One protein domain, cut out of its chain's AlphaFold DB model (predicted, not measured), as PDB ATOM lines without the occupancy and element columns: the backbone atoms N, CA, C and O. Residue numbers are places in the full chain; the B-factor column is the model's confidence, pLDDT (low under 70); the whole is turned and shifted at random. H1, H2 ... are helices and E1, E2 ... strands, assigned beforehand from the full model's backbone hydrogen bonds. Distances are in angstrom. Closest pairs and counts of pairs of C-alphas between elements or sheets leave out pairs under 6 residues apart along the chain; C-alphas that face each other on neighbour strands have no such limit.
ATOM      1  N   VAL A  20     127.894  44.534 106.572       91.69
ATOM      2  CA  VAL A  20     127.561  45.348 107.749       91.69
ATOM      3  C   VAL A  20     128.318  44.824 108.972       91.69
ATOM      4  O   VAL A  20     128.238  43.639 109.297       91.69
ATOM      5  N   GLY A  21     129.050  45.710 109.646       90.88
ATOM      6  CA  GLY A  21     129.738  45.426 110.903       90.88
ATOM      7  C   GLY A  21     128.891  45.733 112.148       90.88
ATOM      8  O   GLY A  21     127.779  46.256 112.039       90.88
ATOM      9  N   PRO A  22     129.400  45.407 113.350       90.56
ATOM     10  CA  PRO A  22     128.759  45.800 114.602       90.56
ATOM     11  C   PRO A  22     128.708  47.327 114.726       90.56
ATOM     12  O   PRO A  22     129.598  48.025 114.249       90.56
ATOM     13  N   LYS A  23     127.673  47.844 115.386       90.00
ATOM     14  CA  LYS A  23     127.547  49.279 115.640       90.00
ATOM     15  C   LYS A  23     128.402  49.691 116.836       90.00
ATOM     16  O   LYS A  23     128.470  48.972 117.835       90.00
ATOM     17  N   VAL A  24     129.033  50.855 116.733       94.38
ATOM     18  CA  VAL A  24     129.772  51.483 117.831       94.38
ATOM     19  C   VAL A  24     129.376  52.947 117.885       94.38
ATOM     20  O   VAL A  24     129.528  53.654 116.891       94.38
ATOM     21  N   ASP A  25     128.907  53.392 119.040       96.88
ATOM     22  CA  ASP A  25     128.570  54.785 119.275       96.88
ATOM     23  C   ASP A  25     129.772  55.497 119.882       96.88
ATOM     24  O   ASP A  25     130.465  54.962 120.754       96.88
ATOM     25  N   VAL A  26     130.029  56.711 119.404       97.88
ATOM     26  CA  VAL A  26     131.104  57.565 119.892       97.88
ATOM     27  C   VAL A  26     130.593  58.989 120.052       97.88
ATOM     28  O   VAL A  26     129.995  59.577 119.150       97.88
ATOM     29  N   ARG A  27     130.877  59.571 121.216       98.19
ATOM     30  CA  ARG A  27     130.697  61.000 121.480       98.19
ATOM     31  C   ARG A  27     131.997  61.594 121.984       98.19
ATOM     32  O   ARG A  27     132.761  60.929 122.682       98.19
ATOM     33  N   VAL A  28     132.214  62.858 121.657       98.00
ATOM     34  CA  VAL A  28     133.420  63.592 122.034       98.00
ATOM     35  C   VAL A  28     133.025  64.770 122.898       98.00
ATOM     36  O   VAL A  28     132.280  65.647 122.469       98.00
ATOM     37  N   GLU A  29     133.514  64.787 124.127       98.00
ATOM     38  CA  GLU A  29     133.404  65.927 125.024       98.00
ATOM     39  C   GLU A  29     134.682  66.769 124.920       98.00
ATOM     40  O   GLU A  29     135.781  66.283 125.204       98.00
ATOM     41  N   ARG A  30     134.519  68.029 124.497       95.50
ATOM     42  CA  ARG A  30     135.581  69.036 124.364       95.50
ATOM     43  C   ARG A  30     135.087  70.357 124.944       95.50
ATOM     44  O   ARG A  30     134.002  70.812 124.584       95.50
ATOM     45  N   ASP A  31     135.866  70.956 125.843       92.81
ATOM     46  CA  ASP A  31     135.556  72.246 126.486       92.81
ATOM     47  C   ASP A  31     134.150  72.307 127.124       92.81
ATOM     48  O   ASP A  31     133.450  73.315 127.049       92.81
ATOM     49  N   GLY A  32     133.705  71.198 127.727       92.12
ATOM     50  CA  GLY A  32     132.382  71.080 128.356       92.12
ATOM     51  C   GLY A  32     131.210  70.903 127.380       92.12
ATOM     52  O   GLY A  32     130.064  70.819 127.820       92.12
ATOM     53  N   ALA A  33     131.469  70.820 126.072       95.38
ATOM     54  CA  ALA A  33     130.467  70.529 125.054       95.38
ATOM     55  C   ALA A  33     130.626  69.097 124.525       95.38
ATOM     56  O   ALA A  33     131.696  68.707 124.057       95.38
ATOM     57  N   THR A  34     129.541  68.321 124.546       96.62
ATOM     58  CA  THR A  34     129.489  66.989 123.930       96.62
ATOM     59  C   THR A  34     129.032  67.093 122.482       96.62
ATOM     60  O   THR A  34     128.025  67.736 122.187       96.62
ATOM     61  N   ARG A  35     129.764  66.445 121.577       95.62
ATOM     62  CA  ARG A  35     129.487  66.414 120.142       95.62
ATOM     63  C   ARG A  35     129.360  64.968 119.651       95.62
ATOM     64  O   ARG A  35     130.126  64.115 120.117       95.62
ATOM     65  N   PRO A  36     128.439  64.691 118.714       96.81
ATOM     66  CA  PRO A  36     128.423  63.426 117.989       96.81
ATOM     67  C   PRO A  36     129.735  63.226 117.227       96.81
ATOM     68  O   PRO A  36     130.336  64.195 116.763       96.81
ATOM     69  N   ILE A  37     130.169  61.980 117.041       95.94
ATOM     70  CA  ILE A  37     131.392  61.690 116.278       95.94
ATOM     71  C   ILE A  37     131.322  62.182 114.826       95.94
ATOM     72  O   ILE A  37     132.322  62.657 114.297       95.94
ATOM     73  N   ALA A  38     130.134  62.183 114.211       95.44
ATOM     74  CA  ALA A  38     129.929  62.695 112.852       95.44
ATOM     75  C   ALA A  38     130.194  64.201 112.699       95.44
ATOM     76  O   ALA A  38     130.321  64.704 111.589       95.44
ATOM     77  N   GLU A  39     130.312  64.915 113.815       94.62
ATOM     78  CA  GLU A  39     130.559  66.347 113.888       94.62
ATOM     79  C   GLU A  39     132.010  66.696 114.282       94.62
ATOM     80  O   GLU A  39     132.316  67.869 114.554       94.62
ATOM     81  N   VAL A  40     132.889  65.692 114.372       94.62
ATOM     82  CA  VAL A  40     134.256  65.820 114.888       94.62
ATOM     83  C   VAL A  40     135.257  65.420 113.800       94.62
ATOM     84  O   VAL A  40     135.572  64.243 113.664       94.62
ATOM     85  N   PRO A  41     135.791  66.386 113.027       91.56
ATOM     86  CA  PRO A  41     136.717  66.088 111.931       91.56
ATOM     87  C   PRO A  41     138.075  65.582 112.408       91.56
ATOM     88  O   PRO A  41     138.664  64.730 111.765       91.56
ATOM     89  N   ASN A  42     138.570  66.109 113.528       93.94
ATOM     90  CA  ASN A  42     139.774  65.616 114.183       93.94
ATOM     91  C   ASN A  42     139.554  65.623 115.700       93.94
ATOM     92  O   ASN A  42     138.948  66.555 116.258       93.94
ATOM     93  N   LEU A  43     140.104  64.615 116.366       96.62
ATOM     94  CA  LEU A  43     140.251  64.593 117.813       96.62
ATOM     95  C   LEU A  43     141.356  65.563 118.254       96.62
ATOM     96  O   LEU A  43     142.224  65.964 117.476       96.62
ATOM     97  N   GLN A  44     141.325  65.948 119.522       96.00
ATOM     98  CA  GLN A  44     142.335  66.776 120.165       96.00
ATOM     99  C   GLN A  44     142.785  66.136 121.472       96.00
ATOM    100  O   GLN A  44     142.055  65.374 122.107       96.00
ATOM    101  N   SER A  45     144.013  66.447 121.878       95.94
ATOM    102  CA  SER A  45     144.499  66.027 123.186       95.94
ATOM    103  C   SER A  45     143.610  66.598 124.290       95.94
ATOM    104  O   SER A  45     143.231  67.766 124.238       95.94
ATOM    105  N   GLY A  46     143.278  65.769 125.281       96.50
ATOM    106  CA  GLY A  46     142.358  66.137 126.355       96.50
ATOM    107  C   GLY A  46     140.880  65.895 126.047       96.50
ATOM    108  O   GLY A  46     140.087  65.902 126.987       96.50
ATOM    109  N   ASP A  47     140.507  65.597 124.796       98.12
ATOM    110  CA  ASP A  47     139.145  65.159 124.483       98.12
ATOM    111  C   ASP A  47     138.770  63.945 125.332       98.12
ATOM    112  O   ASP A  47     139.551  62.996 125.489       98.12
ATOM    113  N   ARG A  48     137.543  63.945 125.849       98.19
ATOM    114  CA  ARG A  48     136.979  62.798 126.552       98.19
ATOM    115  C   ARG A  48     136.015  62.077 125.621       98.19
ATOM    116  O   ARG A  48     134.953  62.588 125.277       98.19
ATOM    117  N   LEU A  49     136.410  60.881 125.202       98.25
ATOM    118  CA  LEU A  49     135.632  60.037 124.308       98.25
ATOM    119  C   LEU A  49     134.732  59.137 125.145       98.25
ATOM    120  O   LEU A  49     135.215  58.394 126.001       98.25
ATOM    121  N   TRP A  50     133.438  59.190 124.874       98.19
ATOM    122  CA  TRP A  50     132.495  58.165 125.290       98.19
ATOM    123  C   TRP A  50     132.356  57.163 124.150       98.19
ATOM    124  O   TRP A  50     132.042  57.570 123.034       98.19
ATOM    125  N   ILE A  51     132.628  55.884 124.411       97.94
ATOM    126  CA  ILE A  51     132.601  54.819 123.401       97.94
ATOM    127  C   ILE A  51     131.700  53.698 123.902       97.94
ATOM    128  O   ILE A  51     131.948  53.121 124.967       97.94
ATOM    129  N   HIS A  52     130.674  53.364 123.125       96.31
ATOM    130  CA  HIS A  52     129.668  52.379 123.501       96.31
ATOM    131  C   HIS A  52     129.446  51.353 122.380       96.31
ATOM    132  O   HIS A  52     129.001  51.702 121.289       96.31
ATOM    133  N   PRO A  53     129.782  50.071 122.605       90.94
ATOM    134  CA  PRO A  53     129.546  49.027 121.620       90.94
ATOM    135  C   PRO A  53     128.075  48.599 121.652       90.94
ATOM    136  O   PRO A  53     127.608  48.018 122.631       90.94
ATOM    137  N   VAL A  54     127.358  48.823 120.551       87.56
ATOM    138  CA  VAL A  54     125.946  48.451 120.410       87.56
ATOM    139  C   VAL A  54     125.868  47.035 119.836       87.56
ATOM    140  O   VAL A  54     125.766  46.811 118.627       87.56
ATOM    141  N   LEU A  55     125.974  46.055 120.734       84.00
ATOM    142  CA  LEU A  55     125.908  44.627 120.423       84.00
ATOM    143  C   LEU A  55     124.545  44.057 120.840       84.00
ATOM    144  O   LEU A  55     123.977  44.462 121.848       84.00
ATOM    145  N   LEU A  56     124.016  43.112 120.061       75.62
ATOM    146  CA  LEU A  56     122.727  42.480 120.361       75.62
ATOM    147  C   LEU A  56     122.854  41.528 121.561       75.62
ATOM    148  O   LEU A  56     123.733  40.666 121.567       75.62
ATOM    149  N   ASP A  57     121.907  41.600 122.501       68.62
ATOM    150  CA  ASP A  57     121.864  40.740 123.699       68.62
ATOM    151  C   ASP A  57     121.786  39.238 123.380       68.62
ATOM    152  O   ASP A  57     122.182  38.396 124.181       68.62
ATOM    153  N   SER A  58     121.281  38.887 122.195       67.12
ATOM    154  CA  SER A  58     121.162  37.504 121.732       67.12
ATOM    155  C   SER A  58     122.460  36.927 121.152       67.12
ATOM    156  O   SER A  58     122.454  35.786 120.687       67.12
ATOM    157  N   GLN A  59     123.557  37.694 121.093       67.75
ATOM    158  CA  GLN A  59     124.816  37.204 120.533       67.75
ATOM    159  C   GLN A  59     125.490  36.211 121.479       67.75
ATOM    160  O   GLN A  59     125.808  36.513 122.623       67.75
ATOM    161  N   SER A  60     125.781  35.019 120.959       67.06
ATOM    162  CA  SER A  60     126.488  33.960 121.684       67.06
ATOM    163  C   SER A  60     127.998  34.197 121.806       67.06
ATOM    164  O   SER A  60     128.703  33.340 122.334       67.06
ATOM    165  N   VAL A  61     128.520  35.295 121.249       77.44
ATOM    166  CA  VAL A  61     129.948  35.620 121.271       77.44
ATOM    167  C   VAL A  61     130.156  36.991 121.884       77.44
ATOM    168  O   VAL A  61     129.545  37.973 121.471       77.44
ATOM    169  N   HIS A  62     131.074  37.048 122.837       86.94
ATOM    170  CA  HIS A  62     131.513  38.284 123.447       86.94
ATOM    171  C   HIS A  62     132.697  38.882 122.688       86.94
ATOM    172  O   HIS A  62     133.628  38.174 122.293       86.94
ATOM    173  N   TYR A  63     132.663  40.198 122.497       90.69
ATOM    174  CA  TYR A  63     133.793  40.957 121.980       90.69
ATOM    175  C   TYR A  63     134.528  41.612 123.146       90.69
ATOM    176  O   TYR A  63     133.939  42.259 124.000       90.69
ATOM    177  N   LEU A  64     135.842  41.471 123.184       93.88
ATOM    178  CA  LEU A  64     136.691  42.369 123.936       93.88
ATOM    179  C   LEU A  64     136.899  43.632 123.099       93.88
ATOM    180  O   LEU A  64     137.455  43.558 121.999       93.88
ATOM    181  N   MET A  65     136.493  44.777 123.640       96.25
ATOM    182  CA  MET A  65     136.801  46.079 123.069       96.25
ATOM    183  C   MET A  65     138.122  46.593 123.647       96.25
ATOM    184  O   MET A  65     138.336  46.574 124.862       96.25
ATOM    185  N   VAL A  66     139.025  47.047 122.780       97.62
ATOM    186  CA  VAL A  66     140.281  47.686 123.188       97.62
ATOM    187  C   VAL A  66     140.418  49.016 122.475       97.62
ATOM    188  O   VAL A  66     140.428  49.046 121.250       97.62
ATOM    189  N   VAL A  67     140.561  50.098 123.234       98.31
ATOM    190  CA  VAL A  67     140.895  51.416 122.683       98.31
ATOM    191  C   VAL A  67     142.393  51.623 122.820       98.31
ATOM    192  O   VAL A  67     142.930  51.443 123.914       98.31
ATOM    193  N   ALA A  68     143.066  51.973 121.730       98.12
ATOM    194  CA  ALA A  68     144.502  52.204 121.701       98.12
ATOM    195  C   ALA A  68     144.823  53.561 121.081       98.12
ATOM    196  O   ALA A  68     144.314  53.894 120.014       98.12
ATOM    197  N   PHE A  69     145.727  54.295 121.719       98.38
ATOM    198  CA  PHE A  69     146.315  55.508 121.156       98.38
ATOM    199  C   PHE A  69     147.715  55.222 120.612       98.38
ATOM    200  O   PHE A  69     148.433  54.367 121.143       98.38
ATOM    201  N   LEU A  70     148.121  55.936 119.564       96.44
ATOM    202  CA  LEU A  70     149.453  55.839 118.967       96.44
ATOM    203  C   LEU A  70     150.052  57.233 118.784       96.44
ATOM    204  O   LEU A  70     149.342  58.184 118.489       96.44
ATOM    205  N   ARG A  71     151.371  57.341 118.967       90.00
ATOM    206  CA  ARG A  71     152.149  58.589 118.837       90.00
ATOM    207  C   ARG A  71     152.705  58.801 117.422       90.00
ATOM    208  O   ARG A  71     153.388  59.776 117.175       90.00
ATOM    209  N   GLY A  72     152.540  57.819 116.539       86.69
ATOM    210  CA  GLY A  72     153.182  57.784 115.227       86.69
ATOM    211  C   GLY A  72     153.835  56.432 114.933       86.69
ATOM    212  O   GLY A  72     153.732  55.475 115.706       86.69
ATOM    213  N   ALA A  73     154.489  56.326 113.778       86.44
ATOM    214  CA  ALA A  73     154.831  55.032 113.184       86.44
ATOM    215  C   ALA A  73     156.043  54.307 113.798       86.44
ATOM    216  O   ALA A  73     156.217  53.105 113.584       86.44
ATOM    217  N   THR A  74     156.898  55.018 114.531       86.94
ATOM    218  CA  THR A  74     158.230  54.524 114.926       86.94
ATOM    219  C   THR A  74     158.338  54.150 116.399       86.94
ATOM    220  O   THR A  74     159.140  53.285 116.748       86.94
ATOM    221  N   ASN A  75     157.528  54.762 117.263       90.31
ATOM    222  CA  ASN A  75     157.626  54.595 118.707       90.31
ATOM    223  C   ASN A  75     156.484  53.714 119.230       90.31
ATOM    224  O   ASN A  75     155.316  54.038 119.000       90.31
ATOM    225  N   PRO A  76     156.781  52.624 119.963       94.19
ATOM    226  CA  PRO A  76     155.748  51.834 120.616       94.19
ATOM    227  C   PRO A  76     154.940  52.700 121.596       94.19
ATOM    228  O   PRO A  76     155.545  53.364 122.442       94.19
ATOM    229  N   PRO A  77     153.597  52.677 121.548       95.81
ATOM    230  CA  PRO A  77     152.794  53.397 122.525       95.81
ATOM    231  C   PRO A  77     153.024  52.858 123.953       95.81
ATOM    232  O   PRO A  77     153.264  51.651 124.137       95.81
ATOM    233  N   PRO A  78     152.948  53.731 124.974       96.19
ATOM    234  CA  PRO A  78     152.947  53.342 126.380       96.19
ATOM    235  C   PRO A  78     151.871  52.302 126.714       96.19
ATOM    236  O   PRO A  78     150.802  52.264 126.109       96.19
ATOM    237  N   GLU A  79     152.109  51.457 127.720       95.00
ATOM    238  CA  GLU A  79     151.135  50.420 128.091       95.00
ATOM    239  C   GLU A  79     149.812  50.975 128.624       95.00
ATOM    240  O   GLU A  79     148.775  50.339 128.444       95.00
ATOM    241  N   ASN A  80     149.839  52.154 129.247       95.94
ATOM    242  CA  ASN A  80     148.663  52.851 129.763       95.94
ATOM    243  C   ASN A  80     147.854  53.582 128.674       95.94
ATOM    244  O   ASN A  80     146.830  54.172 128.992       95.94
ATOM    245  N   TRP A  81     148.280  53.543 127.406       97.50
ATOM    246  CA  TRP A  81     147.509  54.062 126.266       97.50
ATOM    247  C   TRP A  81     146.520  53.037 125.695       97.50
ATOM    248  O   TRP A  81     145.891  53.284 124.668       97.50
ATOM    249  N   PHE A  82     146.385  51.885 126.355       98.25
ATOM    250  CA  PHE A  82     145.465  50.818 125.987       98.25
ATOM    251  C   PHE A  82     144.391  50.675 127.060       98.25
ATOM    252  O   PHE A  82     144.686  50.281 128.189       98.25
ATOM    253  N   THR A  83     143.140  50.937 126.695       97.75
ATOM    254  CA  THR A  83     141.990  50.731 127.578       97.75
ATOM    255  C   THR A  83     141.282  49.441 127.201       97.75
ATOM    256  O   THR A  83     140.901  49.247 126.048       97.75
ATOM    257  N   ARG A  84     141.109  48.548 128.178       96.25
ATOM    258  CA  ARG A  84     140.382  47.283 128.037       96.25
ATOM    259  C   ARG A  84     138.927  47.478 128.458       96.25
ATOM    260  O   ARG A  84     138.686  47.950 129.563       96.25
ATOM    261  N   ALA A  85     137.988  47.021 127.639       95.06
ATOM    262  CA  ALA A  85     136.572  47.002 127.970       95.06
ATOM    263  C   ALA A  85     135.927  45.675 127.559       95.06
ATOM    264  O   ALA A  85     135.916  45.282 126.394       95.06
ATOM    265  N   GLU A  86     135.400  44.964 128.545       93.88
ATOM    266  CA  GLU A  86     134.662  43.719 128.347       93.88
ATOM    267  C   GLU A  86     133.209  44.066 128.039       93.88
ATOM    268  O   GLU A  86     132.477  44.499 128.929       93.88
ATOM    269  N   THR A  87     132.788  43.922 126.781       92.19
ATOM    270  CA  THR A  87     131.485  44.445 126.329       92.19
ATOM    271  C   THR A  87     130.284  43.692 126.899       92.19
ATOM    272  O   THR A  87     129.156  44.155 126.784       92.19
ATOM    273  N   TRP A  88     130.519  42.546 127.538       90.19
ATOM    274  CA  TRP A  88     129.508  41.747 128.227       90.19
ATOM    275  C   TRP A  88     129.311  42.150 129.691       90.19
ATOM    276  O   TRP A  88     128.320  41.751 130.310       90.19
ATOM    277  N   ASN A  89     130.220  42.948 130.260       90.69
ATOM    278  CA  ASN A  89     130.047  43.457 131.613       90.69
ATOM    279  C   ASN A  89     128.939  44.504 131.623       90.69
ATOM    280  O   ASN A  89     128.966  45.452 130.840       90.69
ATOM    281  N   LYS A  90     127.995  44.356 132.559       89.38
ATOM    282  CA  LYS A  90     126.797  45.199 132.649       89.38
ATOM    283  C   LYS A  90     127.094  46.710 132.562       89.38
ATOM    284  O   LYS A  90     126.454  47.351 131.740       89.38
ATOM    285  N   PRO A  91     128.077  47.282 133.290       91.19
ATOM    286  CA  PRO A  91     128.365  48.714 133.178       91.19
ATOM    287  C   PRO A  91     128.829  49.126 131.776       91.19
ATOM    288  O   PRO A  91     128.376  50.128 131.250       91.19
ATOM    289  N   VAL A  92     129.683  48.328 131.126       91.38
ATOM    290  CA  VAL A  92     130.182  48.636 129.773       91.38
ATOM    291  C   VAL A  92     129.070  48.507 128.736       91.38
ATOM    292  O   VAL A  92     128.981  49.317 127.818       91.38
ATOM    293  N   ARG A  93     128.228  47.481 128.872       88.44
ATOM    294  CA  ARG A  93     127.113  47.240 127.957       88.44
ATOM    295  C   ARG A  93     126.028  48.303 128.080       88.44
ATOM    296  O   ARG A  93     125.463  48.690 127.066       88.44
ATOM    297  N   ASP A  94     125.735  48.757 129.295       89.12
ATOM    298  CA  ASP A  94     124.622  49.671 129.547       89.12
ATOM    299  C   ASP A  94     125.072  51.151 129.448       89.12
ATOM    300  O   ASP A  94     124.301  51.991 128.990       89.12
ATOM    301  N   GLU A  95     126.316  51.477 129.826       90.94
ATOM    302  CA  GLU A  95     126.820  52.862 129.933       90.94
ATOM    303  C   GLU A  95     128.013  53.179 129.014       90.94
ATOM    304  O   GLU A  95     128.400  54.341 128.903       90.94
ATOM    305  N   GLY A  96     128.615  52.187 128.352       93.81
ATOM    306  CA  GLY A  96     129.843  52.370 127.573       93.81
ATOM    307  C   GLY A  96     131.087  52.579 128.442       93.81
ATOM    308  O   GLY A  96     131.139  52.206 129.614       93.81
ATOM    309  N   ILE A  97     132.133  53.155 127.849       97.31
ATOM    310  CA  ILE A  97     133.355  53.552 128.556       97.31
ATOM    311  C   ILE A  97     133.722  54.996 128.255       97.31
ATOM    312  O   ILE A  97     133.382  55.533 127.202       97.31
ATOM    313  N   PHE A  98     134.499  55.590 129.158       97.44
ATOM    314  CA  PHE A  98     135.148  56.871 128.929       97.44
ATOM    315  C   PHE A  98     136.656  56.691 128.821       97.44
ATOM    316  O   PHE A  98     137.270  56.039 129.666       97.44
ATOM    317  N   VAL A  99     137.249  57.307 127.805       97.75
ATOM    318  CA  VAL A  99     138.699  57.375 127.616       97.75
ATOM    319  C   VAL A  99     139.101  58.807 127.303       97.75
ATOM    320  O   VAL A  99     138.401  59.512 126.583       97.75
ATOM    321  N   THR A 100     140.226  59.253 127.849       98.19
ATOM    322  CA  THR A 100     140.771  60.585 127.563       98.19
ATOM    323  C   THR A 100     141.889  60.459 126.547       98.19
ATOM    324  O   THR A 100     142.770  59.614 126.712       98.19
ATOM    325  N   VAL A 101     141.868  61.307 125.520       98.31
ATOM    326  CA  VAL A 101     142.923  61.365 124.508       98.31
ATOM    327  C   VAL A 101     144.228  61.831 125.168       98.31
ATOM    328  O   VAL A 101     144.279  62.959 125.676       98.31
ATOM    329  N   PRO A 102     145.290  61.001 125.188       97.56
ATOM    330  CA  PRO A 102     146.543  61.359 125.834       97.56
ATOM    331  C   PRO A 102     147.229  62.574 125.188       97.56
ATOM    332  O   PRO A 102     146.998  62.880 124.013       97.56
ATOM    333  N   PRO A 103     148.135  63.249 125.915       94.88
ATOM    334  CA  PRO A 103     149.108  64.151 125.307       94.88
ATOM    335  C   PRO A 103     149.935  63.417 124.252       94.88
ATOM    336  O   PRO A 103     150.337  62.274 124.474       94.88
ATOM    337  N   GLU A 104     150.223  64.085 123.133       92.19
ATOM    338  CA  GLU A 104     151.091  63.576 122.054       92.19
ATOM    339  C   GLU A 104     150.548  62.346 121.303       92.19
ATOM    340  O   GLU A 104     151.279  61.727 120.533       92.19
ATOM    341  N   ALA A 105     149.299  61.937 121.535       96.56
ATOM    342  CA  ALA A 105     148.664  60.947 120.677       96.56
ATOM    343  C   ALA A 105     148.336  61.588 119.317       96.56
ATOM    344  O   ALA A 105     147.874  62.724 119.271       96.56
ATOM    345  N   GLU A 106     148.584  60.856 118.234       95.25
ATOM    346  CA  GLU A 106     148.332  61.268 116.845       95.25
ATOM    347  C   GLU A 106     147.222  60.426 116.200       95.25
ATOM    348  O   GLU A 106     146.464  60.934 115.383       95.25
ATOM    349  N   GLU A 107     147.072  59.162 116.615       96.44
ATOM    350  CA  GLU A 107     146.020  58.265 116.126       96.44
ATOM    351  C   GLU A 107     145.278  57.578 117.278       96.44
ATOM    352  O   GLU A 107     145.858  57.295 118.335       96.44
ATOM    353  N   ALA A 108     144.008  57.238 117.042       97.81
ATOM    354  CA  ALA A 108     143.186  56.437 117.939       97.81
ATOM    355  C   ALA A 108     142.505  55.288 117.180       97.81
ATOM    356  O   ALA A 108     141.891  55.479 116.133       97.81
ATOM    357  N   LEU A 109     142.603  54.081 117.733       98.00
ATOM    358  CA  LEU A 109     142.028  52.860 117.177       98.00
ATOM    359  C   LEU A 109     141.111  52.193 118.198       98.00
ATOM    360  O   LEU A 109     141.440  52.112 119.385       98.00
ATOM    361  N   VAL A 110     140.000  51.638 117.720       98.12
ATOM    362  CA  VAL A 110     139.149  50.720 118.480       98.12
ATOM    363  C   VAL A 110     139.246  49.333 117.855       98.12
ATOM    364  O   VAL A 110     139.060  49.152 116.654       98.12
ATOM    365  N   PHE A 111     139.533  48.338 118.685       97.12
ATOM    366  CA  PHE A 111     139.574  46.937 118.296       97.12
ATOM    367  C   PHE A 111     138.389  46.196 118.896       97.12
ATOM    368  O   PHE A 111     138.155  46.304 120.099       97.12
ATOM    369  N   LEU A 112     137.707  45.383 118.091       95.00
ATOM    370  CA  LEU A 112     136.739  44.395 118.573       95.00
ATOM    371  C   LEU A 112     137.285  42.999 118.278       95.00
ATOM    372  O   LEU A 112     137.294  42.547 117.131       95.00
ATOM    373  N   ALA A 113     137.762  42.317 119.316       93.12
ATOM    374  CA  ALA A 113     138.311  40.968 119.218       93.12
ATOM    375  C   ALA A 113     137.395  39.968 119.928       93.12
ATOM    376  O   ALA A 113     136.995  40.235 121.056       93.12
ATOM    377  N   PRO A 114     137.076  38.803 119.346       90.31
ATOM    378  CA  PRO A 114     136.332  37.776 120.055       90.31
ATOM    379  C   PRO A 114     137.043  37.356 121.340       90.31
ATOM    380  O   PRO A 114     138.270  37.206 121.361       90.31
ATOM    381  N   GLU A 115     136.271  37.115 122.395       85.25
ATOM    382  CA  GLU A 115     136.793  36.749 123.706       85.25
ATOM    383  C   GLU A 115     137.736  35.530 123.627       85.25
ATOM    384  O   GLU A 115     137.416  34.470 123.069       85.25
ATOM    385  N   THR A 116     138.942  35.704 124.176       82.44
ATOM    386  CA  THR A 116     139.907  34.638 124.470       82.44
ATOM    387  C   THR A 116     140.768  35.013 125.673       82.44
ATOM    388  O   THR A 116     141.006  36.194 125.950       82.44
ATOM    389  N   GLY A 117     141.305  34.002 126.360       77.44
ATOM    390  CA  GLY A 117     142.342  34.209 127.368       77.44
ATOM    391  C   GLY A 117     143.571  34.888 126.754       77.44
ATOM    392  O   GLY A 117     144.159  34.373 125.808       77.44
ATOM    393  N   GLY A 118     143.949  36.055 127.280       82.69
ATOM    394  CA  GLY A 118     145.118  36.812 126.814       82.69
ATOM    395  C   GLY A 118     144.875  37.736 125.615       82.69
ATOM    396  O   GLY A 118     145.829  38.361 125.148       82.69
ATOM    397  N   ALA A 119     143.630  37.890 125.143       84.38
ATOM    398  CA  ALA A 119     143.294  38.759 124.010       84.38
ATOM    399  C   ALA A 119     143.888  40.172 124.135       84.38
ATOM    400  O   ALA A 119     144.560  40.645 123.221       84.38
ATOM    401  N   PHE A 120     143.720  40.805 125.302       92.88
ATOM    402  CA  PHE A 120     144.235  42.149 125.565       92.88
ATOM    403  C   PHE A 120     145.759  42.243 125.415       92.88
ATOM    404  O   PHE A 120     146.257  43.111 124.701       92.88
ATOM    405  N   SER A 121     146.514  41.336 126.047       91.44
ATOM    406  CA  SER A 121     147.979  41.332 125.958       91.44
ATOM    407  C   SER A 121     148.462  41.067 124.537       91.44
ATOM    408  O   SER A 121     149.409  41.712 124.094       91.44
ATOM    409  N   THR A 122     147.803  40.166 123.805       90.50
ATOM    410  CA  THR A 122     148.155  39.855 122.416       90.50
ATOM    411  C   THR A 122     147.941  41.063 121.505       90.50
ATOM    412  O   THR A 122     148.848  41.405 120.749       90.50
ATOM    413  N   LEU A 123     146.795  41.748 121.612       92.00
ATOM    414  CA  LEU A 123     146.509  42.967 120.844       92.00
ATOM    415  C   LEU A 123     147.499  44.084 121.178       92.00
ATOM    416  O   LEU A 123     148.128  44.650 120.287       92.00
ATOM    417  N   ARG A 124     147.704  44.353 122.471       94.75
ATOM    418  CA  ARG A 124     148.651  45.370 122.940       94.75
ATOM    419  C   ARG A 124     150.065  45.107 122.423       94.75
ATOM    420  O   ARG A 124     150.727  46.028 121.953       94.75
ATOM    421  N   ASN A 125     150.523  43.857 122.471       92.94
ATOM    422  CA  ASN A 125     151.845  43.476 121.972       92.94
ATOM    423  C   ASN A 125     151.941  43.575 120.445       92.94
ATOM    424  O   ASN A 125     152.981  43.985 119.940       92.94
ATOM    425  N   ALA A 126     150.878  43.242 119.709       92.38
ATOM    426  CA  ALA A 126     150.853  43.386 118.256       92.38
ATOM    427  C   ALA A 126     150.978  44.856 117.833       92.38
ATOM    428  O   ALA A 126     151.835  45.184 117.011       92.38
ATOM    429  N   VAL A 127     150.190  45.743 118.452       93.75
ATOM    430  CA  VAL A 127     150.237  47.187 118.183       93.75
ATOM    431  C   VAL A 127     151.594  47.768 118.569       93.75
ATOM    432  O   VAL A 127     152.226  48.442 117.761       93.75
ATOM    433  N   ARG A 128     152.104  47.457 119.768       94.69
ATOM    434  CA  ARG A 128     153.419  47.941 120.225       94.69
ATOM    435  C   ARG A 128     154.591  47.383 119.423       94.69
ATOM    436  O   ARG A 128     155.597  48.067 119.284       94.69
ATOM    437  N   GLY A 129     154.480  46.159 118.911       92.44
ATOM    438  CA  GLY A 129     155.526  45.524 118.110       92.44
ATOM    439  C   GLY A 129     155.607  46.055 116.678       92.44
ATOM    440  O   GLY A 129     156.670  45.979 116.068       92.44
ATOM    441  N   LYS A 130     154.502  46.585 116.134       92.38
ATOM    442  CA  LYS A 130     154.425  47.124 114.767       92.38
ATOM    443  C   LYS A 130     153.565  48.403 114.687       92.38
ATOM    444  O   LYS A 130     152.623  48.429 113.894       92.38
ATOM    445  N   PRO A 131     153.866  49.473 115.448       93.00
ATOM    446  CA  PRO A 131     153.004  50.658 115.518       93.00
ATOM    447  C   PRO A 131     152.786  51.299 114.143       93.00
ATOM    448  O   PRO A 131     151.652  51.608 113.795       93.00
ATOM    449  N   GLY A 132     153.825  51.382 113.305       89.88
ATOM    450  CA  GLY A 132     153.732  51.936 111.950       89.88
ATOM    451  C   GLY A 132     152.756  51.233 111.013       89.88
ATOM    452  O   GLY A 132     152.166  51.897 110.167       89.88
ATOM    453  N   ALA A 133     152.526  49.928 111.185       90.62
ATOM    454  CA  ALA A 133     151.493  49.230 110.422       90.62
ATOM    455  C   ALA A 133     150.095  49.730 110.814       90.62
ATOM    456  O   ALA A 133     149.258  49.962 109.951       90.62
ATOM    457  N   PHE A 134     149.859  49.943 112.110       93.81
ATOM    458  CA  PHE A 134     148.572  50.404 112.617       93.81
ATOM    459  C   PHE A 134     148.326  51.892 112.360       93.81
ATOM    460  O   PHE A 134     147.195  52.227 112.036       93.81
ATOM    461  N   VAL A 135     149.341  52.772 112.427       92.38
ATOM    462  CA  VAL A 135     149.123  54.191 112.061       92.38
ATOM    463  C   VAL A 135     148.849  54.334 110.570       92.38
ATOM    464  O   VAL A 135     147.904  55.014 110.197       92.38
ATOM    465  N   ARG A 136     149.598  53.627 109.710       89.19
ATOM    466  CA  ARG A 136     149.329  53.658 108.268       89.19
ATOM    467  C   ARG A 136     147.944  53.094 107.946       89.19
ATOM    468  O   ARG A 136     147.199  53.708 107.199       89.19
ATOM    469  N   ALA A 137     147.577  51.971 108.568       89.00
ATOM    470  CA  ALA A 137     146.238  51.416 108.411       89.00
ATOM    471  C   ALA A 137     145.147  52.380 108.904       89.00
ATOM    472  O   ALA A 137     144.116  52.466 108.255       89.00
ATOM    473  N   ALA A 138     145.358  53.105 110.009       91.69
ATOM    474  CA  ALA A 138     144.405  54.100 110.505       91.69
ATOM    475  C   ALA A 138     144.197  55.243 109.499       91.69
ATOM    476  O   ALA A 138     143.062  55.580 109.182       91.69
ATOM    477  N   GLN A 139     145.288  55.779 108.949       89.88
ATOM    478  CA  GLN A 139     145.263  56.872 107.974       89.88
ATOM    479  C   GLN A 139     144.566  56.469 106.673       89.88
ATOM    480  O   GLN A 139     143.699  57.189 106.179       89.88
ATOM    481  N   ASP A 140     144.907  55.294 106.143       87.81
ATOM    482  CA  ASP A 140     144.293  54.789 104.920       87.81
ATOM    483  C   ASP A 140     142.811  54.400 105.159       87.81
ATOM    484  O   ASP A 140     141.971  54.608 104.283       87.81
ATOM    485  N   LEU A 141     142.453  53.894 106.352       90.75
ATOM    486  CA  LEU A 141     141.061  53.624 106.752       90.75
ATOM    487  C   LEU A 141     140.220  54.896 106.835       90.75
ATOM    488  O   LEU A 141     139.076  54.895 106.381       90.75
ATOM    489  N   GLU A 142     140.770  55.957 107.418       89.81
ATOM    490  CA  GLU A 142     140.101  57.252 107.516       89.81
ATOM    491  C   GLU A 142     139.837  57.815 106.120       89.81
ATOM    492  O   GLU A 142     138.693  58.101 105.767       89.81
ATOM    493  N   GLN A 143     140.870  57.871 105.271       87.69
ATOM    494  CA  GLN A 143     140.724  58.345 103.895       87.69
ATOM    495  C   GLN A 143     139.682  57.524 103.125       87.69
ATOM    496  O   GLN A 143     138.792  58.089 102.488       87.69
ATOM    497  N   ALA A 144     139.740  56.193 103.223       89.38
ATOM    498  CA  ALA A 144     138.770  55.326 102.572       89.38
ATOM    499  C   ALA A 144     137.343  55.537 103.116       89.38
ATOM    500  O   ALA A 144     136.377  55.502 102.357       89.38
ATOM    501  N   SER A 145     137.183  55.805 104.411       91.88
ATOM    502  CA  SER A 145     135.874  56.062 105.023       91.88
ATOM    503  C   SER A 145     135.266  57.388 104.551       91.88
ATOM    504  O   SER A 145     134.073  57.451 104.229       91.88
ATOM    505  N   LEU A 146     136.082  58.436 104.423       90.56
ATOM    506  CA  LEU A 146     135.666  59.731 103.876       90.56
ATOM    507  C   LEU A 146     135.276  59.616 102.397       90.56
ATOM    508  O   LEU A 146     134.221  60.100 101.981       90.56
ATOM    509  N   ASP A 147     136.079  58.912 101.606       89.31
ATOM    510  CA  ASP A 147     135.810  58.612 100.198       89.31
ATOM    511  C   ASP A 147     134.511  57.822 100.018       89.31
ATOM    512  O   ASP A 147     133.672  58.160  99.176       89.31
ATOM    513  N   PRO A 246     141.913  56.777  94.170       61.28
ATOM    514  CA  PRO A 246     142.621  56.842  95.454       61.28
ATOM    515  C   PRO A 246     141.935  56.006  96.542       61.28
ATOM    516  O   PRO A 246     142.629  55.374  97.336       61.28
ATOM    517  N   TYR A 247     140.601  55.900  96.503       62.97
ATOM    518  CA  TYR A 247     139.813  55.037  97.381       62.97
ATOM    519  C   TYR A 247     140.255  53.569  97.287       62.97
ATOM    520  O   TYR A 247     140.555  52.939  98.299       62.97
ATOM    521  N   ILE A 248     140.369  53.033  96.066       61.66
ATOM    522  CA  ILE A 248     140.813  51.648  95.835       61.66
ATOM    523  C   ILE A 248     142.252  51.462  96.332       61.66
ATOM    524  O   ILE A 248     142.560  50.447  96.954       61.66
ATOM    525  N   GLY A 249     143.123  52.446  96.091       64.62
ATOM    526  CA  GLY A 249     144.505  52.430  96.572       64.62
ATOM    527  C   GLY A 249     144.596  52.308  98.095       64.62
ATOM    528  O   GLY A 249     145.260  51.399  98.591       64.62
ATOM    529  N   ALA A 250     143.875  53.165  98.822       71.69
ATOM    530  CA  ALA A 250     143.827  53.149 100.284       71.69
ATOM    531  C   ALA A 250     143.273  51.819 100.822       71.69
ATOM    532  O   ALA A 250     143.869  51.198 101.700       71.69
ATOM    533  N   VAL A 251     142.179  51.316 100.241       75.56
ATOM    534  CA  VAL A 251     141.580  50.029 100.627       75.56
ATOM    535  C   VAL A 251     142.563  48.868 100.462       75.56
ATOM    536  O   VAL A 251     142.748  48.074 101.388       75.56
ATOM    537  N   VAL A 252     143.214  48.756  99.300       72.38
ATOM    538  CA  VAL A 252     144.166  47.670  99.021       72.38
ATOM    539  C   VAL A 252     145.364  47.734  99.969       72.38
ATOM    540  O   VAL A 252     145.785  46.693 100.489       72.38
ATOM    541  N   ASP A 253     145.884  48.933 100.240       74.81
ATOM    542  CA  ASP A 253     146.997  49.132 101.166       74.81
ATOM    543  C   ASP A 253     146.619  48.714 102.594       74.81
ATOM    544  O   ASP A 253     147.334  47.898 103.186       74.81
ATOM    545  N   VAL A 254     145.465  49.143 103.123       73.75
ATOM    546  CA  VAL A 254     144.980  48.721 104.453       73.75
ATOM    547  C   VAL A 254     144.855  47.206 104.544       73.75
ATOM    548  O   VAL A 254     145.356  46.593 105.493       73.75
ATOM    549  N   VAL A 255     144.182  46.584 103.572       72.88
ATOM    550  CA  VAL A 255     143.940  45.135 103.566       72.88
ATOM    551  C   VAL A 255     145.262  44.378 103.547       72.88
ATOM    552  O   VAL A 255     145.434  43.404 104.284       72.88
ATOM    553  N   ARG A 256     146.230  44.849 102.757       76.12
ATOM    554  CA  ARG A 256     147.569  44.265 102.705       76.12
ATOM    555  C   ARG A 256     148.313  44.445 104.026       76.12
ATOM    556  O   ARG A 256     148.870  43.474 104.538       76.12
ATOM    557  N   ILE A 257     148.328  45.653 104.587       75.69
ATOM    558  CA  ILE A 257     149.023  45.965 105.839       75.69
ATOM    559  C   ILE A 257     148.466  45.100 106.969       75.69
ATOM    560  O   ILE A 257     149.217  44.332 107.576       75.69
ATOM    561  N   LEU A 258     147.151  45.130 107.193       76.12
ATOM    562  CA  LEU A 258     146.510  44.351 108.252       76.12
ATOM    563  C   LEU A 258     146.605  42.841 107.995       76.12
ATOM    564  O   LEU A 258     146.885  42.078 108.923       76.12
ATOM    565  N   GLY A 259     146.524  42.398 106.737       66.94
ATOM    566  CA  GLY A 259     146.737  41.001 106.355       66.94
ATOM    567  C   GLY A 259     148.130  40.469 106.724       66.94
ATOM    568  O   GLY A 259     148.276  39.307 107.113       66.94
ATOM    569  N   THR A 260     149.164  41.317 106.701       74.06
ATOM    570  CA  THR A 260     150.529  40.942 107.134       74.06
ATOM    571  C   THR A 260     150.736  40.972 108.653       74.06
ATOM    572  O   THR A 260     151.773  40.521 109.150       74.06
ATOM    573  N   THR A 261     149.764  41.481 109.416       68.50
ATOM    574  CA  THR A 261     149.811  41.538 110.888       68.50
ATOM    575  C   THR A 261     149.139  40.349 111.574       68.50
ATOM    576  O   THR A 261     148.996  40.350 112.794       68.50
ATOM    577  N   HIS A 262     148.760  39.310 110.828       73.56
ATOM    578  CA  HIS A 262     148.141  38.128 111.415       73.56
ATOM    579  C   HIS A 262     149.095  37.359 112.346       73.56
ATOM    580  O   HIS A 262     150.320  37.381 112.221       73.56
ATOM    581  N   SER A 263     148.497  36.639 113.282       74.94
ATOM    582  CA  SER A 263     149.139  35.620 114.101       74.94
ATOM    583  C   SER A 263     148.376  34.306 113.947       74.94
ATOM    584  O   SER A 263     147.308  34.259 113.341       74.94
ATOM    585  N   ALA A 264     148.876  33.227 114.550       72.50
ATOM    586  CA  ALA A 264     148.115  31.977 114.634       72.50
ATOM    587  C   ALA A 264     146.764  32.145 115.366       72.50
ATOM    588  O   ALA A 264     145.878  31.303 115.229       72.50
ATOM    589  N   GLN A 265     146.611  33.216 116.153       77.62
ATOM    590  CA  GLN A 265     145.415  33.495 116.944       77.62
ATOM    591  C   GLN A 265     144.507  34.543 116.303       77.62
ATOM    592  O   GLN A 265     143.293  34.406 116.417       77.62
ATOM    593  N   TYR A 266     145.065  35.554 115.626       89.12
ATOM    594  CA  TYR A 266     144.306  36.702 115.135       89.12
ATOM    595  C   TYR A 266     144.595  37.068 113.689       89.12
ATOM    596  O   TYR A 266     145.740  37.080 113.251       89.12
ATOM    597  N   GLN A 267     143.541  37.460 112.987       90.81
ATOM    598  CA  GLN A 267     143.580  38.137 111.705       90.81
ATOM    599  C   GLN A 267     142.910  39.499 111.877       90.81
ATOM    600  O   GLN A 267     141.742  39.572 112.246       90.81
ATOM    601  N   TYR A 268     143.638  40.577 111.608       92.31
ATOM    602  CA  TYR A 268     143.086  41.926 111.667       92.31
ATOM    603  C   TYR A 268     142.322  42.201 110.376       92.31
ATOM    604  O   TYR A 268     142.878  42.045 109.289       92.31
ATOM    605  N   ILE A 269     141.049  42.565 110.501       91.00
ATOM    606  CA  ILE A 269     140.202  42.943 109.372       91.00
ATOM    607  C   ILE A 269     139.833  44.423 109.495       91.00
ATOM    608  O   ILE A 269     139.448  44.865 110.581       91.00
ATOM    609  N   PRO A 270     139.979  45.205 108.418       94.06
ATOM    610  CA  PRO A 270     139.598  46.606 108.440       94.06
ATOM    611  C   PRO A 270     138.086  46.796 108.527       94.06
ATOM    612  O   PRO A 270     137.318  45.987 108.001       94.06
ATOM    613  N   ALA A 271     137.679  47.907 109.132       94.81
ATOM    614  CA  ALA A 271     136.326  48.431 109.056       94.81
ATOM    615  C   ALA A 271     136.362  49.886 108.586       94.81
ATOM    616  O   ALA A 271     136.999  50.715 109.232       94.81
ATOM    617  N   LEU A 272     135.649  50.197 107.501       94.81
ATOM    618  CA  LEU A 272     135.341  51.593 107.192       94.81
ATOM    619  C   LEU A 272     134.305  52.078 108.197       94.81
ATOM    620  O   LEU A 272     133.287  51.409 108.390       94.81
ATOM    621  N   ALA A 273     134.563  53.216 108.829       94.62
ATOM    622  CA  ALA A 273     133.663  53.825 109.792       94.62
ATOM    623  C   ALA A 273     132.944  54.988 109.115       94.62
ATOM    624  O   ALA A 273     133.577  55.973 108.763       94.62
ATOM    625  N   LEU A 274     131.632  54.871 108.911       94.62
ATOM    626  CA  LEU A 274     130.808  55.910 108.291       94.62
ATOM    627  C   LEU A 274     130.010  56.616 109.394       94.62
ATOM    628  O   LEU A 274     129.020  56.052 109.876       94.62
ATOM    629  N   PRO A 275     130.447  57.797 109.869       93.75
ATOM    630  CA  PRO A 275     129.807  58.463 110.991       93.75
ATOM    631  C   PRO A 275     128.431  59.006 110.607       93.75
ATOM    632  O   PRO A 275     128.271  59.654 109.573       93.75
ATOM    633  N   LYS A 276     127.443  58.798 111.476       93.25
ATOM    634  CA  LYS A 276     126.118  59.411 111.377       93.25
ATOM    635  C   LYS A 276     125.616  59.736 112.774       93.25
ATOM    636  O   LYS A 276     125.299  58.826 113.542       93.25
ATOM    637  N   LYS A 277     125.507  61.025 113.104       93.81
ATOM    638  CA  LYS A 277     125.307  61.474 114.489       93.81
ATOM    639  C   LYS A 277     126.339  60.813 115.425       93.81
ATOM    640  O   LYS A 277     127.541  60.903 115.185       93.81
ATOM    641  N   ASP A 278     125.868  60.153 116.478       93.44
ATOM    642  CA  ASP A 278     126.696  59.450 117.459       93.44
ATOM    643  C   ASP A 278     127.194  58.086 116.953       93.44
ATOM    644  O   ASP A 278     128.117  57.529 117.537       93.44
ATOM    645  N   GLU A 279     126.599  57.521 115.900       94.50
ATOM    646  CA  GLU A 279     126.873  56.145 115.473       94.50
ATOM    647  C   GLU A 279     128.015  56.100 114.444       94.50
ATOM    648  O   GLU A 279     128.024  56.859 113.472       94.50
ATOM    649  N   MET A 280     128.931  55.143 114.582       94.31
ATOM    650  CA  MET A 280     129.861  54.749 113.519       94.31
ATOM    651  C   MET A 280     129.323  53.509 112.810       94.31
ATOM    652  O   MET A 280     129.331  52.399 113.351       94.31
ATOM    653  N   HIS A 281     128.832  53.685 111.582       94.19
ATOM    654  CA  HIS A 281     128.311  52.578 110.784       94.19
ATOM    655  C   HIS A 281     129.475  51.862 110.118       94.19
ATOM    656  O   HIS A 281     130.105  52.392 109.205       94.19
ATOM    657  N   LEU A 282     129.772  50.656 110.595       94.69
ATOM    658  CA  LEU A 282     130.913  49.897 110.107       94.69
ATOM    659  C   LEU A 282     130.569  49.131 108.831       94.69
ATOM    660  O   LEU A 282     129.585  48.387 108.781       94.69
ATOM    661  N   ARG A 283     131.436  49.247 107.829       93.75
ATOM    662  CA  ARG A 283     131.473  48.349 106.673       93.75
ATOM    663  C   ARG A 283     132.720  47.492 106.742       93.75
ATOM    664  O   ARG A 283     133.802  48.010 106.995       93.75
ATOM    665  N   LEU A 284     132.572  46.192 106.524       91.69
ATOM    666  CA  LEU A 284     133.653  45.213 106.546       91.69
ATOM    667  C   LEU A 284     133.871  44.667 105.138       91.69
ATOM    668  O   LEU A 284     132.924  44.509 104.373       91.69
ATOM    669  N   ASN A 285     135.116  44.328 104.823       86.38
ATOM    670  CA  ASN A 285     135.459  43.660 103.568       86.38
ATOM    671  C   ASN A 285     135.496  42.127 103.699       86.38
ATOM    672  O   ASN A 285     135.576  41.405 102.709       86.38
ATOM    673  N   ASN A 286     135.472  41.611 104.933       86.69
ATOM    674  CA  ASN A 286     135.482  40.183 105.227       86.69
ATOM    675  C   ASN A 286     134.518  39.854 106.373       86.69
ATOM    676  O   ASN A 286     134.449  40.609 107.347       86.69
ATOM    677  N   PRO A 287     133.808  38.714 106.307       88.44
ATOM    678  CA  PRO A 287     132.970  38.274 107.411       88.44
ATOM    679  C   PRO A 287     133.850  37.905 108.621       88.44
ATOM    680  O   PRO A 287     134.863  37.216 108.446       88.44
ATOM    681  N   PRO A 288     133.487  38.312 109.853       89.69
ATOM    682  CA  PRO A 288     134.248  37.943 111.041       89.69
ATOM    683  C   PRO A 288     134.318  36.422 111.252       89.69
ATOM    684  O   PRO A 288     133.302  35.727 111.264       89.69
ATOM    685  N   SER A 289     135.525  35.905 111.480       89.12
ATOM    686  CA  SER A 289     135.784  34.524 111.892       89.12
ATOM    687  C   SER A 289     135.939  34.422 113.409       89.12
ATOM    688  O   SER A 289     136.694  35.167 114.032       89.12
ATOM    689  N   PHE A 290     135.298  33.419 114.005       88.62
ATOM    690  CA  PHE A 290     135.472  33.054 115.417       88.62
ATOM    691  C   PHE A 290     136.372  31.825 115.615       88.62
ATOM    692  O   PHE A 290     136.630  31.408 116.747       88.62
ATOM    693  N   ARG A 291     136.861  31.246 114.511       87.75
ATOM    694  CA  ARG A 291     137.848  30.159 114.483       87.75
ATOM    695  C   ARG A 291     139.225  30.738 114.205       87.75
ATOM    696  O   ARG A 291     139.322  31.758 113.539       87.75
ATOM    697  N   ASN A 292     140.276  30.077 114.682       86.38
ATOM    698  CA  ASN A 292     141.641  30.548 114.461       86.38
ATOM    699  C   ASN A 292     142.005  30.546 112.956       86.38
ATOM    700  O   ASN A 292     141.753  29.535 112.295       86.38
ATOM    701  N   PRO A 293     142.628  31.623 112.437       88.50
ATOM    702  CA  PRO A 293     142.853  32.898 113.127       88.50
ATOM    703  C   PRO A 293     141.536  33.680 113.297       88.50
ATOM    704  O   PRO A 293     140.798  33.895 112.338       88.50
ATOM    705  N   LYS A 294     141.229  34.094 114.534       90.94
ATOM    706  CA  LYS A 294     140.007  34.839 114.860       90.94
ATOM    707  C   LYS A 294     140.086  36.250 114.281       90.94
ATOM    708  O   LYS A 294     141.146  36.868 114.321       90.94
ATOM    709  N   SER A 295     138.981  36.792 113.793       92.62
ATOM    710  CA  SER A 295     138.958  38.144 113.238       92.62
ATOM    711  C   SER A 295     138.951  39.200 114.337       92.62
ATOM    712  O   SER A 295     138.086  39.175 115.205       92.62
ATOM    713  N   VAL A 296     139.880  40.147 114.269       94.62
ATOM    714  CA  VAL A 296     139.881  41.377 115.066       94.62
ATOM    715  C   VAL A 296     139.445  42.505 114.149       94.62
ATOM    716  O   VAL A 296     140.142  42.808 113.184       94.62
ATOM    717  N   ILE A 297     138.301  43.117 114.438       95.31
ATOM    718  CA  ILE A 297     137.824  44.274 113.677       95.31
ATOM    719  C   ILE A 297     138.640  45.488 114.114       95.31
ATOM    720  O   ILE A 297     138.733  45.756 115.312       95.31
ATOM    721  N   VAL A 298     139.237  46.188 113.151       96.69
ATOM    722  CA  VAL A 298     140.029  47.404 113.367       96.69
ATOM    723  C   VAL A 298     139.232  48.605 112.882       96.69
ATOM    724  O   VAL A 298     138.904  48.686 111.702       96.69
ATOM    725  N   ILE A 299     138.939  49.524 113.796       97.25
ATOM    726  CA  ILE A 299     138.172  50.742 113.545       97.25
ATOM    727  C   ILE A 299     139.097  51.928 113.808       97.25
ATOM    728  O   ILE A 299     139.648  52.040 114.906       97.25
ATOM    729  N   ALA A 300     139.267  52.798 112.815       96.19
ATOM    730  CA  ALA A 300     139.941  54.077 112.999       96.19
ATOM    731  C   ALA A 300     138.952  55.115 113.537       96.19
ATOM    732  O   ALA A 300     137.822  55.202 113.061       96.19
ATOM    733  N   LEU A 301     139.368  55.857 114.563       97.25
ATOM    734  CA  LEU A 301     138.696  57.088 114.973       97.25
ATOM    735  C   LEU A 301     139.335  58.276 114.235       97.25
ATOM    736  O   LEU A 301     140.458  58.127 113.743       97.25
ATOM    737  N   PRO A 302     138.681  59.456 114.204       95.25
ATOM    738  CA  PRO A 302     139.263  60.640 113.589       95.25
ATOM    739  C   PRO A 302     140.668  60.926 114.141       95.25
ATOM    740  O   PRO A 302     140.895  60.773 115.350       95.25
TER     741      PRO A 302
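AT A GLANCE: This is residues 20 to 147 and 246 to 302 of the 383 residues of an uncharacterized protein of Acidobacteria bacterium (UniProt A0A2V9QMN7). One strongly twisted sheet of ten strands curls round into a flattened, nearly closed barrel, its edge strands E5 and E6 coming back near each other without pairing. Helices H2 and H3 pack on its outside, H4 lies on H3 and beside the strands, and short H1 sits by E3 and E5; the hairpin of E1 and E2 reaches out at one end. The 185 printed residues hold four named helices and ten named strands, in the order E1 E2 E3 E4 E5 H1 E6 E7 H2 H3 H4 E8 E9 E10, class mixed. The sheet is branched at E1 and antiparallel but for the parallel pair E8 and E10. The whole is compact, with a radius of gyration of the C-alphas of 15.1 A and spans of 44 by 39 by 31 A.

IN THESE COORDINATES: E1, residues 23 to 30, begins at C-alpha 23 (127.547, 49.279, 115.640) and is 23.0 A long. E2 is residues 33 to 36, E3 48 to 54, E4 63 to 70, 21.8 A, and E5 82 to 86. H1 is residues 90 to 95, E6 97 to 100, E7 107 to 114, 23.0 A, and H2 119 to 129. H3, residues 131 to 147, 24.4 A, begins at C-alpha 131 (153.004, 50.658, 115.518). H4 is residues 246 to 259, 19.7 A, E8 266 to 276, 29.3 A, and E9 279 to 284. E10, residues 294 to 300, ends at C-alpha 300 (139.941, 54.077, 112.999).

HOW THE PARTS SIT: E2 and E9 lie on one side of E1, E3 on the other, with N 28 and O 35 at 2.9 A, N 280 and O 24 at 2.8 A, and N 25 and O 52 at 2.8 A. E6 pairs with E3, N 49 and O 99 at 2.8 A. E8 pairs with E9, N 272 and O 283 at 2.9 A, and with E10, N 267 and O 294 at 2.8 A. E7 pairs with E10, N 110 and O 299 at 2.9 A, and with E4, N 64 and O 113 at 2.7 A. E4 and E5 form a hairpin, N 65 and O 85 at 2.9 A. The closest C-alphas of E5 and E6, Ala 85 and Ile 97, are 7.3 A apart. H3 is over E8 and E10 at a height of 7.4 A; its closest C-alpha pair with E8 is Ser 145 and Leu 272, 5.0 A. H4 touches H3, closest C-alphas Asp 140 and Ala 250, 4.9 A, at a shallow tilt of 33 degrees, only just short of steep, opposite ways. H2 is over E7, height 7.5 A. H1 is only just over E3, on which 3 of its C-alphas fall. In each helix every O i to N i+4 pair is within hydrogen-bond range.

THE WHOLE: The C-alphas farthest apart, Gly 32 and Ala 264, are 44.3 A apart. Residues 148 to 245 are not printed, and C-alphas 147 and 246 across the cut are 8.5 A apart. The links E2 to E3 and E4 to E5 are long. Mean pLDDT of the printed part is 90.0; residues 57 to 60, 246 to 249, 259 and 261 are under 70.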